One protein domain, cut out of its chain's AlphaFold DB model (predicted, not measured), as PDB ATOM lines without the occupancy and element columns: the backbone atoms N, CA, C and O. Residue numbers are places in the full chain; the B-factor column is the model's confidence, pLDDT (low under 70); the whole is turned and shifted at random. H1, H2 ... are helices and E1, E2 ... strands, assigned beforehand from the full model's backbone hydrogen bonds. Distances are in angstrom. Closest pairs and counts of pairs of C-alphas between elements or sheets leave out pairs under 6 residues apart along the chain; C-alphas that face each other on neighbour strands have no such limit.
ATOM      1  N   LEU A   5     210.619 123.046 164.295       95.06
ATOM      2  CA  LEU A   5     211.231 122.455 165.488       95.06
ATOM      3  C   LEU A   5     210.674 121.042 165.660       95.06
ATOM      4  O   LEU A   5     209.459 120.850 165.579       95.06
ATOM      5  N   LEU A   6     211.550 120.068 165.869       95.00
ATOM      6  CA  LEU A   6     211.215 118.652 165.974       95.00
ATOM      7  C   LEU A   6     211.742 118.101 167.301       95.00
ATOM      8  O   LEU A   6     212.835 118.456 167.735       95.00
ATOM      9  N   ALA A   7     210.982 117.200 167.925       93.12
ATOM     10  CA  ALA A   7     211.462 116.446 169.084       93.12
ATOM     11  C   ALA A   7     212.422 115.313 168.672       93.12
ATOM     12  O   ALA A   7     213.397 115.039 169.363       93.12
ATOM     13  N   GLY A   8     212.143 114.641 167.548       92.69
ATOM     14  CA  GLY A   8     212.961 113.537 167.033       92.69
ATOM     15  C   GLY A   8     214.141 114.008 166.183       92.69
ATOM     16  O   GLY A   8     214.080 115.092 165.608       92.69
ATOM     17  N   ASP A   9     215.173 113.164 166.080       92.94
ATOM     18  CA  ASP A   9     216.413 113.360 165.301       92.94
ATOM     19  C   ASP A   9     216.177 113.226 163.781       92.94
ATOM     20  O   ASP A   9     216.605 112.274 163.126       92.94
ATOM     21  N   GLU A  10     215.376 114.136 163.220       95.50
ATOM     22  CA  GLU A  10     214.856 114.041 161.850       95.50
ATOM     23  C   GLU A  10     215.028 115.330 161.025       95.50
ATOM     24  O   GLU A  10     214.500 115.415 159.908       95.50
ATOM     25  N   ALA A  11     215.778 116.337 161.496       93.62
ATOM     26  CA  ALA A  11     215.839 117.641 160.829       93.62
ATOM     27  C   ALA A  11     216.340 117.542 159.383       93.62
ATOM     28  O   ALA A  11     215.814 118.197 158.476       93.62
ATOM     29  N   VAL A  12     217.314 116.668 159.120       92.69
ATOM     30  CA  VAL A  12     217.835 116.424 157.765       92.69
ATOM     31  C   VAL A  12     216.778 115.775 156.866       92.69
ATOM     32  O   VAL A  12     216.646 116.138 155.696       92.69
ATOM     33  N   LEU A  13     215.997 114.827 157.389       94.62
ATOM     34  CA  LEU A  13     214.959 114.140 156.617       94.62
ATOM     35  C   LEU A  13     213.818 115.089 156.250       94.62
ATOM     36  O   LEU A  13     213.345 115.059 155.108       94.62
ATOM     37  N   VAL A  14     213.403 115.925 157.202       94.88
ATOM     38  CA  VAL A  14     212.337 116.911 157.018       94.88
ATOM     39  C   VAL A  14     212.790 118.025 156.081       94.88
ATOM     40  O   VAL A  14     212.122 118.272 155.079       94.88
ATOM     41  N   SER A  15     213.951 118.642 156.326       93.88
ATOM     42  CA  SER A  15     214.463 119.755 155.506       93.88
ATOM     43  C   SER A  15     214.597 119.397 154.023       93.88
ATOM     44  O   SER A  15     214.264 120.206 153.161       93.88
ATOM     45  N   ARG A  16     214.987 118.156 153.699       94.88
ATOM     46  CA  ARG A  16     215.085 117.649 152.314       94.88
ATOM     47  C   ARG A  16     213.741 117.500 151.594       94.88
ATOM     48  O   ARG A  16     213.737 117.297 150.382       94.88
ATOM     49  N   ARG A  17     212.624 117.548 152.320       95.56
ATOM     50  CA  ARG A  17     211.260 117.359 151.796       95.56
ATOM     51  C   ARG A  17     210.434 118.644 151.796       95.56
ATOM     52  O   ARG A  17     209.332 118.649 151.251       95.56
ATOM     53  N   LEU A  18     210.943 119.727 152.384       93.88
ATOM     54  CA  LEU A  18     210.285 121.027 152.349       93.88
ATOM     55  C   LEU A  18     210.425 121.666 150.961       93.88
ATOM     56  O   LEU A  18     211.461 121.568 150.310       93.88
ATOM     57  N   GLN A  19     209.373 122.356 150.518       93.56
ATOM     58  CA  GLN A  19     209.385 123.101 149.251       93.56
ATOM     59  C   GLN A  19     210.193 124.406 149.335       93.56
ATOM     60  O   GLN A  19     210.591 124.951 148.309       93.56
ATOM     61  N   LEU A  20     210.421 124.912 150.551       91.50
ATOM     62  CA  LEU A  20     211.181 126.127 150.834       91.50
ATOM     63  C   LEU A  20     212.334 125.804 151.796       91.50
ATOM     64  O   LEU A  20     212.143 124.985 152.699       91.50
ATOM     65  N   PRO A  21     213.500 126.458 151.650       88.88
ATOM     66  CA  PRO A  21     214.616 126.301 152.575       88.88
ATOM     67  C   PRO A  21     214.298 127.033 153.883       88.88
ATOM     68  O   PRO A  21     214.494 128.241 154.001       88.88
ATOM     69  N   LEU A  22     213.754 126.302 154.852       93.12
ATOM     70  CA  LEU A  22     213.468 126.799 156.197       93.12
ATOM     71  C   LEU A  22     214.504 126.257 157.193       93.12
ATOM     72  O   LEU A  22     214.979 125.135 157.001       93.12
ATOM     73  N   PRO A  23     214.830 127.000 158.266       94.50
ATOM     74  CA  PRO A  23     215.597 126.446 159.375       94.50
ATOM     75  C   PRO A  23     214.800 125.311 160.030       94.50
ATOM     76  O   PRO A  23     213.632 125.490 160.387       94.50
ATOM     77  N   VAL A  24     215.427 124.141 160.160       95.25
ATOM     78  CA  VAL A  24     214.854 122.954 160.808       95.25
ATOM     79  C   VAL A  24     215.803 122.511 161.913       95.25
ATOM     80  O   VAL A  24     216.963 122.227 161.620       95.25
ATOM     81  N   LEU A  25     215.315 122.461 163.152       93.69
ATOM     82  CA  LEU A  25     216.045 121.911 164.296       93.69
ATOM     83  C   LEU A  25     215.334 120.667 164.804       93.69
ATOM     84  O   LEU A  25     214.103 120.614 164.821       93.69
ATOM     85  N   ASP A  26     216.118 119.697 165.240       93.75
ATOM     86  CA  ASP A  26     215.684 118.492 165.927       93.75
ATOM     87  C   ASP A  26     216.125 118.486 167.394       93.75
ATOM     88  O   ASP A  26     216.802 119.400 167.862       93.75
ATOM     89  N   GLN A  27     215.670 117.471 168.139       90.19
ATOM     90  CA  GLN A  27     215.994 117.258 169.554       90.19
ATOM     91  C   GLN A  27     215.635 118.450 170.462       90.19
ATOM     92  O   GLN A  27     216.278 118.706 171.479       90.19
ATOM     93  N   VAL A  28     214.582 119.187 170.099       90.06
ATOM     94  CA  VAL A  28     214.105 120.359 170.842       90.06
ATOM     95  C   VAL A  28     213.131 119.934 171.946       90.06
ATOM     96  O   VAL A  28     212.280 119.070 171.726       90.06
ATOM     97  N   ASP A  29     213.190 120.589 173.113       88.38
ATOM     98  CA  ASP A  29     212.134 120.527 174.139       88.38
ATOM     99  C   ASP A  29     210.849 121.167 173.579       88.38
ATOM    100  O   ASP A  29     210.657 122.388 173.612       88.38
ATOM    101  N   THR A  30     209.980 120.338 172.999       88.69
ATOM    102  CA  THR A  30     208.745 120.804 172.358       88.69
ATOM    103  C   THR A  30     207.739 121.358 173.355       88.69
ATOM    104  O   THR A  30     206.958 122.228 172.981       88.69
ATOM    105  N   ASP A  31     207.768 120.917 174.612       86.75
ATOM    106  CA  ASP A  31     206.869 121.438 175.643       86.75
ATOM    107  C   ASP A  31     207.260 122.874 176.006       86.75
ATOM    108  O   ASP A  31     206.409 123.766 176.044       86.75
ATOM    109  N   ALA A  32     208.561 123.133 176.182       84.62
ATOM    110  CA  ALA A  32     209.070 124.488 176.369       84.62
ATOM    111  C   ALA A  32     208.799 125.381 175.148       84.62
ATOM    112  O   ALA A  32     208.426 126.543 175.313       84.62
ATOM    113  N   ALA A  33     208.939 124.842 173.933       89.38
ATOM    114  CA  ALA A  33     208.624 125.568 172.706       89.38
ATOM    115  C   ALA A  33     207.131 125.935 172.622       89.38
ATOM    116  O   ALA A  33     206.790 127.070 172.301       89.38
ATOM    117  N   LEU A  34     206.226 125.012 172.954       90.00
ATOM    118  CA  LEU A  34     204.780 125.265 172.949       90.00
ATOM    119  C   LEU A  34     204.345 126.271 174.026       90.00
ATOM    120  O   LEU A  34     203.365 126.986 173.829       90.00
ATOM    121  N   ALA A  35     205.070 126.345 175.144       88.31
ATOM    122  CA  ALA A  35     204.833 127.316 176.212       88.31
ATOM    123  C   ALA A  35     205.413 128.718 175.924       88.31
ATOM    124  O   ALA A  35     205.173 129.657 176.692       88.31
ATOM    125  N   ALA A  36     206.194 128.873 174.853       90.19
ATOM    126  CA  ALA A  36     206.846 130.126 174.506       90.19
ATOM    127  C   ALA A  36     205.874 131.123 173.859       90.19
ATOM    128  O   ALA A  36     205.049 130.766 173.020       90.19
ATOM    129  N   SER A  37     206.010 132.405 174.203       91.94
ATOM    130  CA  SER A  37     205.314 133.492 173.506       91.94
ATOM    131  C   SER A  37     205.977 133.823 172.167       91.94
ATOM    132  O   SER A  37     205.305 134.259 171.232       91.94
ATOM    133  N   LEU A  38     207.289 133.605 172.069       93.12
ATOM    134  CA  LEU A  38     208.082 133.820 170.868       93.12
ATOM    135  C   LEU A  38     209.285 132.876 170.861       93.12
ATOM    136  O   LEU A  38     209.868 132.602 171.906       93.12
ATOM    137  N   ILE A  39     209.680 132.406 169.678       94.31
ATOM    138  CA  ILE A  39     210.892 131.604 169.505       94.31
ATOM    139  C   ILE A  39     211.709 132.192 168.363       94.31
ATOM    140  O   ILE A  39     211.205 132.357 167.250       94.31
ATOM    141  N   ALA A  40     212.976 132.477 168.639       94.94
ATOM    142  CA  ALA A  40     213.965 132.824 167.635       94.94
ATOM    143  C   ALA A  40     214.752 131.562 167.255       94.94
ATOM    144  O   ALA A  40     215.206 130.830 168.132       94.94
ATOM    145  N   VAL A  41     214.880 131.290 165.956       95.12
ATOM    146  CA  VAL A  41     215.465 130.049 165.430       95.12
ATOM    147  C   VAL A  41     216.503 130.385 164.368       95.12
ATOM    148  O   VAL A  41     216.209 131.133 163.437       95.12
ATOM    149  N   GLU A  42     217.695 129.807 164.481       94.88
ATOM    150  CA  GLU A  42     218.773 129.970 163.506       94.88
ATOM    151  C   GLU A  42     219.482 128.629 163.279       94.88
ATOM    152  O   GLU A  42     219.766 127.890 164.221       94.88
ATOM    153  N   VAL A  43     219.758 128.324 162.008       94.75
ATOM    154  CA  VAL A  43     220.581 127.189 161.571       94.75
ATOM    155  C   VAL A  43     221.634 127.737 160.622       94.75
ATOM    156  O   VAL A  43     221.307 128.190 159.523       94.75
ATOM    157  N   ALA A  44     222.889 127.724 161.052       93.19
ATOM    158  CA  ALA A  44     224.018 128.172 160.258       93.19
ATOM    159  C   ALA A  44     224.444 127.115 159.226       93.19
ATOM    160  O   ALA A  44     224.196 125.913 159.367       93.19
ATOM    161  N   GLU A  45     225.130 127.569 158.176       90.62
ATOM    162  CA  GLU A  45     225.749 126.677 157.195       90.62
ATOM    163  C   GLU A  45     226.798 125.753 157.849       90.62
ATOM    164  O   GLU A  45     227.435 126.134 158.837       90.62
ATOM    165  N   PRO A  46     227.052 124.553 157.288       87.62
ATOM    166  CA  PRO A  46     228.092 123.662 157.792       87.62
ATOM    167  C   PRO A  46     229.450 124.365 157.947       87.62
ATOM    168  O   PRO A  46     229.977 124.952 157.004       87.62
ATOM    169  N   GLY A  47     230.027 124.292 159.150       86.50
ATOM    170  CA  GLY A  47     231.309 124.926 159.481       86.50
ATOM    171  C   GLY A  47     231.229 126.419 159.828       86.50
ATOM    172  O   GLY A  47     232.267 127.040 160.056       86.50
ATOM    173  N   ARG A  48     230.030 127.011 159.886       90.31
ATOM    174  CA  ARG A  48     229.806 128.379 160.369       90.31
ATOM    175  C   ARG A  48     229.049 128.367 161.702       90.31
ATOM    176  O   ARG A  48     228.160 127.536 161.872       90.31
ATOM    177  N   PRO A  49     229.387 129.270 162.637       91.06
ATOM    178  CA  PRO A  49     228.618 129.437 163.859       91.06
ATOM    179  C   PRO A  49     227.392 130.332 163.632       91.06
ATOM    180  O   PRO A  49     227.330 131.076 162.647       91.06
ATOM    181  N   LEU A  50     226.472 130.305 164.595       91.88
ATOM    182  CA  LEU A  50     225.373 131.265 164.723       91.88
ATOM    183  C   LEU A  50     225.886 132.712 164.738       91.88
ATOM    184  O   LEU A  50     226.907 133.016 165.365       91.88
ATOM    185  N   ARG A  51     225.164 133.615 164.072       93.38
ATOM    186  CA  ARG A  51     225.477 135.052 164.011       93.38
ATOM    187  C   ARG A  51     224.386 135.923 164.609       93.38
ATOM    188  O   ARG A  51     224.716 136.961 165.173       93.38
ATOM    189  N   GLU A  52     223.126 135.530 164.468       94.94
ATOM    190  CA  GLU A  52     221.995 136.324 164.946       94.94
ATOM    191  C   GLU A  52     221.704 135.997 166.414       94.94
ATOM    192  O   GLU A  52     221.744 136.885 167.259       94.94
ATOM    193  N   LEU A  53     221.520 134.716 166.752       94.94
ATOM    194  CA  LEU A  53     221.244 134.278 168.125       94.94
ATOM    195  C   LEU A  53     222.469 134.368 169.041       94.94
ATOM    196  O   LEU A  53     222.317 134.501 170.251       94.94
ATOM    197  N   GLY A  54     223.679 134.313 168.479       91.75
ATOM    198  CA  GLY A  54     224.931 134.476 169.227       91.75
ATOM    199  C   GLY A  54     225.299 135.934 169.545       91.75
ATOM    200  O   GLY A  54     226.250 136.172 170.297       91.75
ATOM    201  N   ASP A  55     224.570 136.905 168.982       95.00
ATOM    202  CA  ASP A  55     224.750 138.339 169.220       95.00
ATOM    203  C   ASP A  55     223.648 138.844 170.169       95.00
ATOM    204  O   ASP A  55     222.470 138.852 169.807       95.00
ATOM    205  N   PRO A  56     223.999 139.300 171.385       95.38
ATOM    206  CA  PRO A  56     223.006 139.673 172.386       95.38
ATOM    207  C   PRO A  56     222.179 140.901 172.000       95.38
ATOM    208  O   PRO A  56     221.022 141.002 172.401       95.38
ATOM    209  N   VAL A  57     222.734 141.820 171.205       95.50
ATOM    210  CA  VAL A  57     222.020 143.020 170.752       95.50
ATOM    211  C   VAL A  57     220.986 142.638 169.697       95.50
ATOM    212  O   VAL A  57     219.847 143.107 169.743       95.50
ATOM    213  N   ARG A  58     221.358 141.751 168.767       96.12
ATOM    214  CA  ARG A  58     220.437 141.227 167.747       96.12
ATOM    215  C   ARG A  58     219.352 140.368 168.371       96.12
ATOM    216  O   ARG A  58     218.181 140.577 168.070       96.12
ATOM    217  N   LEU A  59     219.724 139.476 169.285       96.31
ATOM    218  CA  LEU A  59     218.782 138.632 170.007       96.31
ATOM    219  C   LEU A  59     217.765 139.467 170.795       96.31
ATOM    220  O   LEU A  59     216.565 139.216 170.694       96.31
ATOM    221  N   ALA A  60     218.221 140.491 171.526       96.19
ATOM    222  CA  ALA A  60     217.334 141.399 172.250       96.19
ATOM    223  C   ALA A  60     216.349 142.108 171.311       96.19
ATOM    224  O   ALA A  60     215.156 142.161 171.604       96.19
ATOM    225  N   ALA A  61     216.820 142.588 170.156       95.12
ATOM    226  CA  ALA A  61     215.964 143.215 169.155       95.12
ATOM    227  C   ALA A  61     214.951 142.230 168.540       95.12
ATOM    228  O   ALA A  61     213.780 142.575 168.397       95.12
ATOM    229  N   MET A  62     215.373 141.003 168.209       94.25
ATOM    230  CA  MET A  62     214.504 139.954 167.657       94.25
ATOM    231  C   MET A  62     213.397 139.542 168.628       94.25
ATOM    232  O   MET A  62     212.273 139.289 168.204       94.25
ATOM    233  N   LEU A  63     213.719 139.472 169.922       94.38
ATOM    234  CA  LEU A  63     212.779 139.096 170.975       94.38
ATOM    235  C   LEU A  63     211.985 140.287 171.540       94.38
ATOM    236  O   LEU A  63     211.097 140.083 172.363       94.38
ATOM    237  N   GLY A  64     212.279 141.516 171.102       94.56
ATOM    238  CA  GLY A  64     211.612 142.728 171.581       94.56
ATOM    239  C   GLY A  64     211.873 143.029 173.060       94.56
ATOM    240  O   GLY A  64     210.994 143.562 173.734       94.56
ATOM    241  N   LEU A  65     213.053 142.665 173.566       94.19
ATOM    242  CA  LEU A  65     213.413 142.812 174.975       94.19
ATOM    243  C   LEU A  65     213.675 144.273 175.348       94.19
ATOM    244  O   LEU A  65     214.212 145.063 174.569       94.19
ATOM    245  N   THR A  66     213.320 144.622 176.577       94.12
ATOM    246  CA  THR A  66     213.602 145.933 177.163       94.12
ATOM    247  C   THR A  66     215.053 146.024 177.657       94.12
ATOM    248  O   THR A  66     215.684 144.997 177.923       94.12
ATOM    249  N   PRO A  67     215.598 147.237 177.894       94.75
ATOM    250  CA  PRO A  67     216.945 147.395 178.450       94.75
ATOM    251  C   PRO A  67     217.192 146.660 179.773       94.75
ATOM    252  O   PRO A  67     218.316 146.242 180.036       94.75
ATOM    253  N   ALA A  68     216.152 146.471 180.593       92.44
ATOM    254  CA  ALA A  68     216.241 145.715 181.841       92.44
ATOM    255  C   ALA A  68     216.422 144.200 181.613       92.44
ATOM    256  O   ALA A  68     216.942 143.505 182.480       92.44
ATOM    257  N   GLU A  69     216.023 143.689 180.447       92.00
ATOM    258  CA  GLU A  69     216.080 142.270 180.071       92.00
ATOM    259  C   GLU A  69     217.305 141.935 179.207       92.00
ATOM    260  O   GLU A  69     217.582 140.762 178.958       92.00
ATOM    261  N   HIS A  70     218.083 142.935 178.780       93.38
ATOM    262  CA  HIS A  70     219.318 142.725 178.021       93.38
ATOM    263  C   HIS A  70     220.309 141.747 178.684       93.38
ATOM    264  O   HIS A  70     220.901 140.959 177.946       93.38
ATOM    265  N   PRO A  71     220.475 141.695 180.025       92.38
ATOM    266  CA  PRO A  71     221.316 140.672 180.652       92.38
ATOM    267  C   PRO A  71     220.850 139.234 180.372       92.38
ATOM    268  O   PRO A  71     221.680 138.333 180.247       92.38
ATOM    269  N   HIS A  72     219.540 139.000 180.218       90.00
ATOM    270  CA  HIS A  72     219.012 137.687 179.830       90.00
ATOM    271  C   HIS A  72     219.356 137.353 178.376       90.00
ATOM    272  O   HIS A  72     219.744 136.223 178.086       90.00
ATOM    273  N   ALA A  73     219.271 138.339 177.474       93.19
ATOM    274  CA  ALA A  73     219.721 138.185 176.091       93.19
ATOM    275  C   ALA A  73     221.222 137.877 176.029       93.19
ATOM    276  O   ALA A  73     221.648 137.010 175.275       93.19
ATOM    277  N   GLU A  74     222.022 138.549 176.859       92.62
ATOM    278  CA  GLU A  74     223.455 138.297 176.965       92.62
ATOM    279  C   GLU A  74     223.757 136.871 177.421       92.62
ATOM    280  O   GLU A  74     224.563 136.186 176.793       92.62
ATOM    281  N   ALA A  75     223.077 136.401 178.468       87.25
ATOM    282  CA  ALA A  75     223.220 135.035 178.957       87.25
ATOM    283  C   ALA A  75     222.812 133.990 177.905       87.25
ATOM    284  O   ALA A  75     223.566 133.047 177.667       87.25
ATOM    285  N   ALA A  76     221.669 134.180 177.239       89.50
ATOM    286  CA  ALA A  76     221.171 133.257 176.219       89.50
ATOM    287  C   ALA A  76     222.048 133.244 174.953       89.50
ATOM    288  O   ALA A  76     222.369 132.184 174.427       89.50
ATOM    289  N   ALA A  77     222.505 134.409 174.486       91.56
ATOM    290  CA  ALA A  77     223.419 134.492 173.349       91.56
ATOM    291  C   ALA A  77     224.781 133.856 173.663       91.56
ATOM    292  O   ALA A  77     225.403 133.232 172.801       91.56
ATOM    293  N   ARG A  78     225.252 133.989 174.911       86.44
ATOM    294  CA  ARG A  78     226.485 133.347 175.379       86.44
ATOM    295  C   ARG A  78     226.362 131.823 175.380       86.44
ATOM    296  O   ARG A  78     227.299 131.171 174.930       86.44
ATOM    297  N   SER A  79     225.225 131.266 175.805       83.00
ATOM    298  CA  SER A  79     225.032 129.809 175.892       83.00
ATOM    299  C   SER A  79     224.937 129.104 174.536       83.00
ATOM    300  O   SER A  79     225.124 127.895 174.471       83.00
ATOM    301  N   VAL A  80     224.683 129.829 173.444       86.69
ATOM    302  CA  VAL A  80     224.633 129.265 172.077       86.69
ATOM    303  C   VAL A  80     225.814 129.708 171.207       86.69
ATOM    304  O   VAL A  80     225.873 129.422 170.008       86.69
ATOM    305  N   ARG A  81     226.779 130.437 171.777       83.69
ATOM    306  CA  ARG A  81     227.884 131.031 171.020       83.69
ATOM    307  C   ARG A  81     228.824 129.967 170.461       83.69
ATOM    308  O   ARG A  81     229.516 129.287 171.201       83.69
ATOM    309  N   GLY A  82     228.953 129.908 169.139       81.31
ATOM    310  CA  GLY A  82     229.796 128.905 168.480       81.31
ATOM    311  C   GLY A  82     229.056 127.608 168.153       81.31
ATOM    312  O   GLY A  82     229.617 126.763 167.457       81.31
ATOM    313  N   SER A  83     227.793 127.477 168.571       87.25
ATOM    314  CA  SER A  83     226.889 126.446 168.064       87.25
ATOM    315  C   SER A  83     226.601 126.666 166.578       87.25
ATOM    316  O   SER A  83     226.784 127.767 166.049       87.25
ATOM    317  N   ARG A  84     226.157 125.607 165.893       89.38
ATOM    318  CA  ARG A  84     225.703 125.672 164.493       89.38
ATOM    319  C   ARG A  84     224.219 126.011 164.399       89.38
ATOM    320  O   ARG A  84     223.803 126.689 163.470       89.38
ATOM    321  N   ASP A  85     223.426 125.528 165.338       91.56
ATOM    322  CA  ASP A  85     221.985 125.717 165.379       91.56
ATOM    323  C   ASP A  85     221.539 125.968 166.822       91.56
ATOM    324  O   ASP A  85     222.196 125.535 167.771       91.56
ATOM    325  N   ALA A  86     220.480 126.764 166.982       92.62
ATOM    326  CA  ALA A  86     219.809 126.965 168.261       92.62
ATOM    327  C   ALA A  86     218.378 127.490 168.078       92.62
ATOM    328  O   ALA A  86     218.042 128.139 167.082       92.62
ATOM    329  N   ALA A  87     217.553 127.240 169.094       93.62
ATOM    330  CA  ALA A  87     216.272 127.896 169.292       93.62
ATOM    331  C   ALA A  87     216.265 128.562 170.673       93.62
ATOM    332  O   ALA A  87     216.527 127.907 171.681       93.62
ATOM    333  N   ILE A  88     215.964 129.859 170.721       93.25
ATOM    334  CA  ILE A  88     215.831 130.617 171.968       93.25
ATOM    335  C   ILE A  88     214.364 130.994 172.137       93.25
ATOM    336  O   ILE A  88     213.794 131.716 171.317       93.25
ATOM    337  N   ALA A  89     213.760 130.478 173.204       91.38
ATOM    338  CA  ALA A  89     212.363 130.691 173.542       91.38
ATOM    339  C   ALA A  89     212.210 131.808 174.581       91.38
ATOM    340  O   ALA A  89     212.825 131.774 175.648       91.38
ATOM    341  N   LEU A  90     211.337 132.770 174.290       92.25
ATOM    342  CA  LEU A  90     210.823 133.724 175.261       92.25
ATOM    343  C   LEU A  90     209.592 133.109 175.928       92.25
ATOM    344  O   LEU A  90     208.570 132.884 175.281       92.25
ATOM    345  N   LEU A  91     209.691 132.808 177.219       86.88
ATOM    346  CA  LEU A  91     208.589 132.227 177.981       86.88
ATOM    347  C   LEU A  91     207.704 133.331 178.572       86.88
ATOM    348  O   LEU A  91     208.209 134.339 179.062       86.88
ATOM    349  N   ALA A  92     206.384 133.126 178.564       78.56
ATOM    350  CA  ALA A  92     205.420 134.089 179.112       78.56
ATOM    351  C   ALA A  92     205.523 134.249 180.642       78.56
ATOM    352  O   ALA A  92     205.164 135.287 181.192       78.56
TER     353      ALA A  92
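Overview. This is residues 5 to 92 of the 421 residues of the protein "Unannotated protein" of freshwater metagenome (UniProt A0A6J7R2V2). A narrow two-stranded antiparallel ribbon, E1 and E2, runs through the middle; H3 packs on it from one side, with H4 crossing H3 about at right angles. H2 sits on the other side of the ribbon, and farther out on that side is H1, followed by a loop whose residues 16 to 21 stick out. The printed part has 88 residues, with four named helices and two named strands in the order H1, H2, E1, H3, H4, E2. The class is mixed, helices and strands, with under half of the residues in named elements. The whole is compact, with a radius of gyration of the C-alphas of 13.3 A and spans of 41 by 30 by 21 A.

Along the chain. H1 is residues 11 to 15, beginning at C-alpha 11 (215.839, 117.641, 160.829), and H2 is residues 30 to 34. E1, residues 36 to 43, measures 19.1 A. H3 is residues 56 to 63, 10.3 A, and H4 is residues 70 to 79, 14.3 A. E2, residues 85 to 91, measures 19.5 A and ends at C-alpha 91 (208.589, 132.227, 177.981).

Arrangement. E1 and E2 are antiparallel at 169 degrees; N 40 and O 88 are within hydrogen-bond range at 2.9 A, as are N 90 and O 38 at 2.8 A. The closest C-alphas of E1 and H3, Leu 38 and Leu 63, are 7.1 A apart. H3 and H4 touch, about perpendicular at 73 degrees, closest at the C-alphas of Pro 56 and Glu 74, 4.8 A. The closest C-alphas of H4 and E2, Ala 76 and Ile 88, are 7.3 A apart. Those of H2 and E2, Ala 33 and Ala 89, are 6.4 A apart. H1 is apart from H2, E1, H3, H4 and E2. In H1, H2, H3 and H4 every O i to N i+4 pair is within hydrogen-bond range.

Size, cuts and confidence. The two C-alphas farthest apart, Arg 17 and Ala 68, are 41.6 A from each other. The printed part has no cut. The links H1 to H2 and E1 to H3 are long, with 14 and 12 residues. The mean pLDDT of the printed part is 91.8, and no printed residue is under 70.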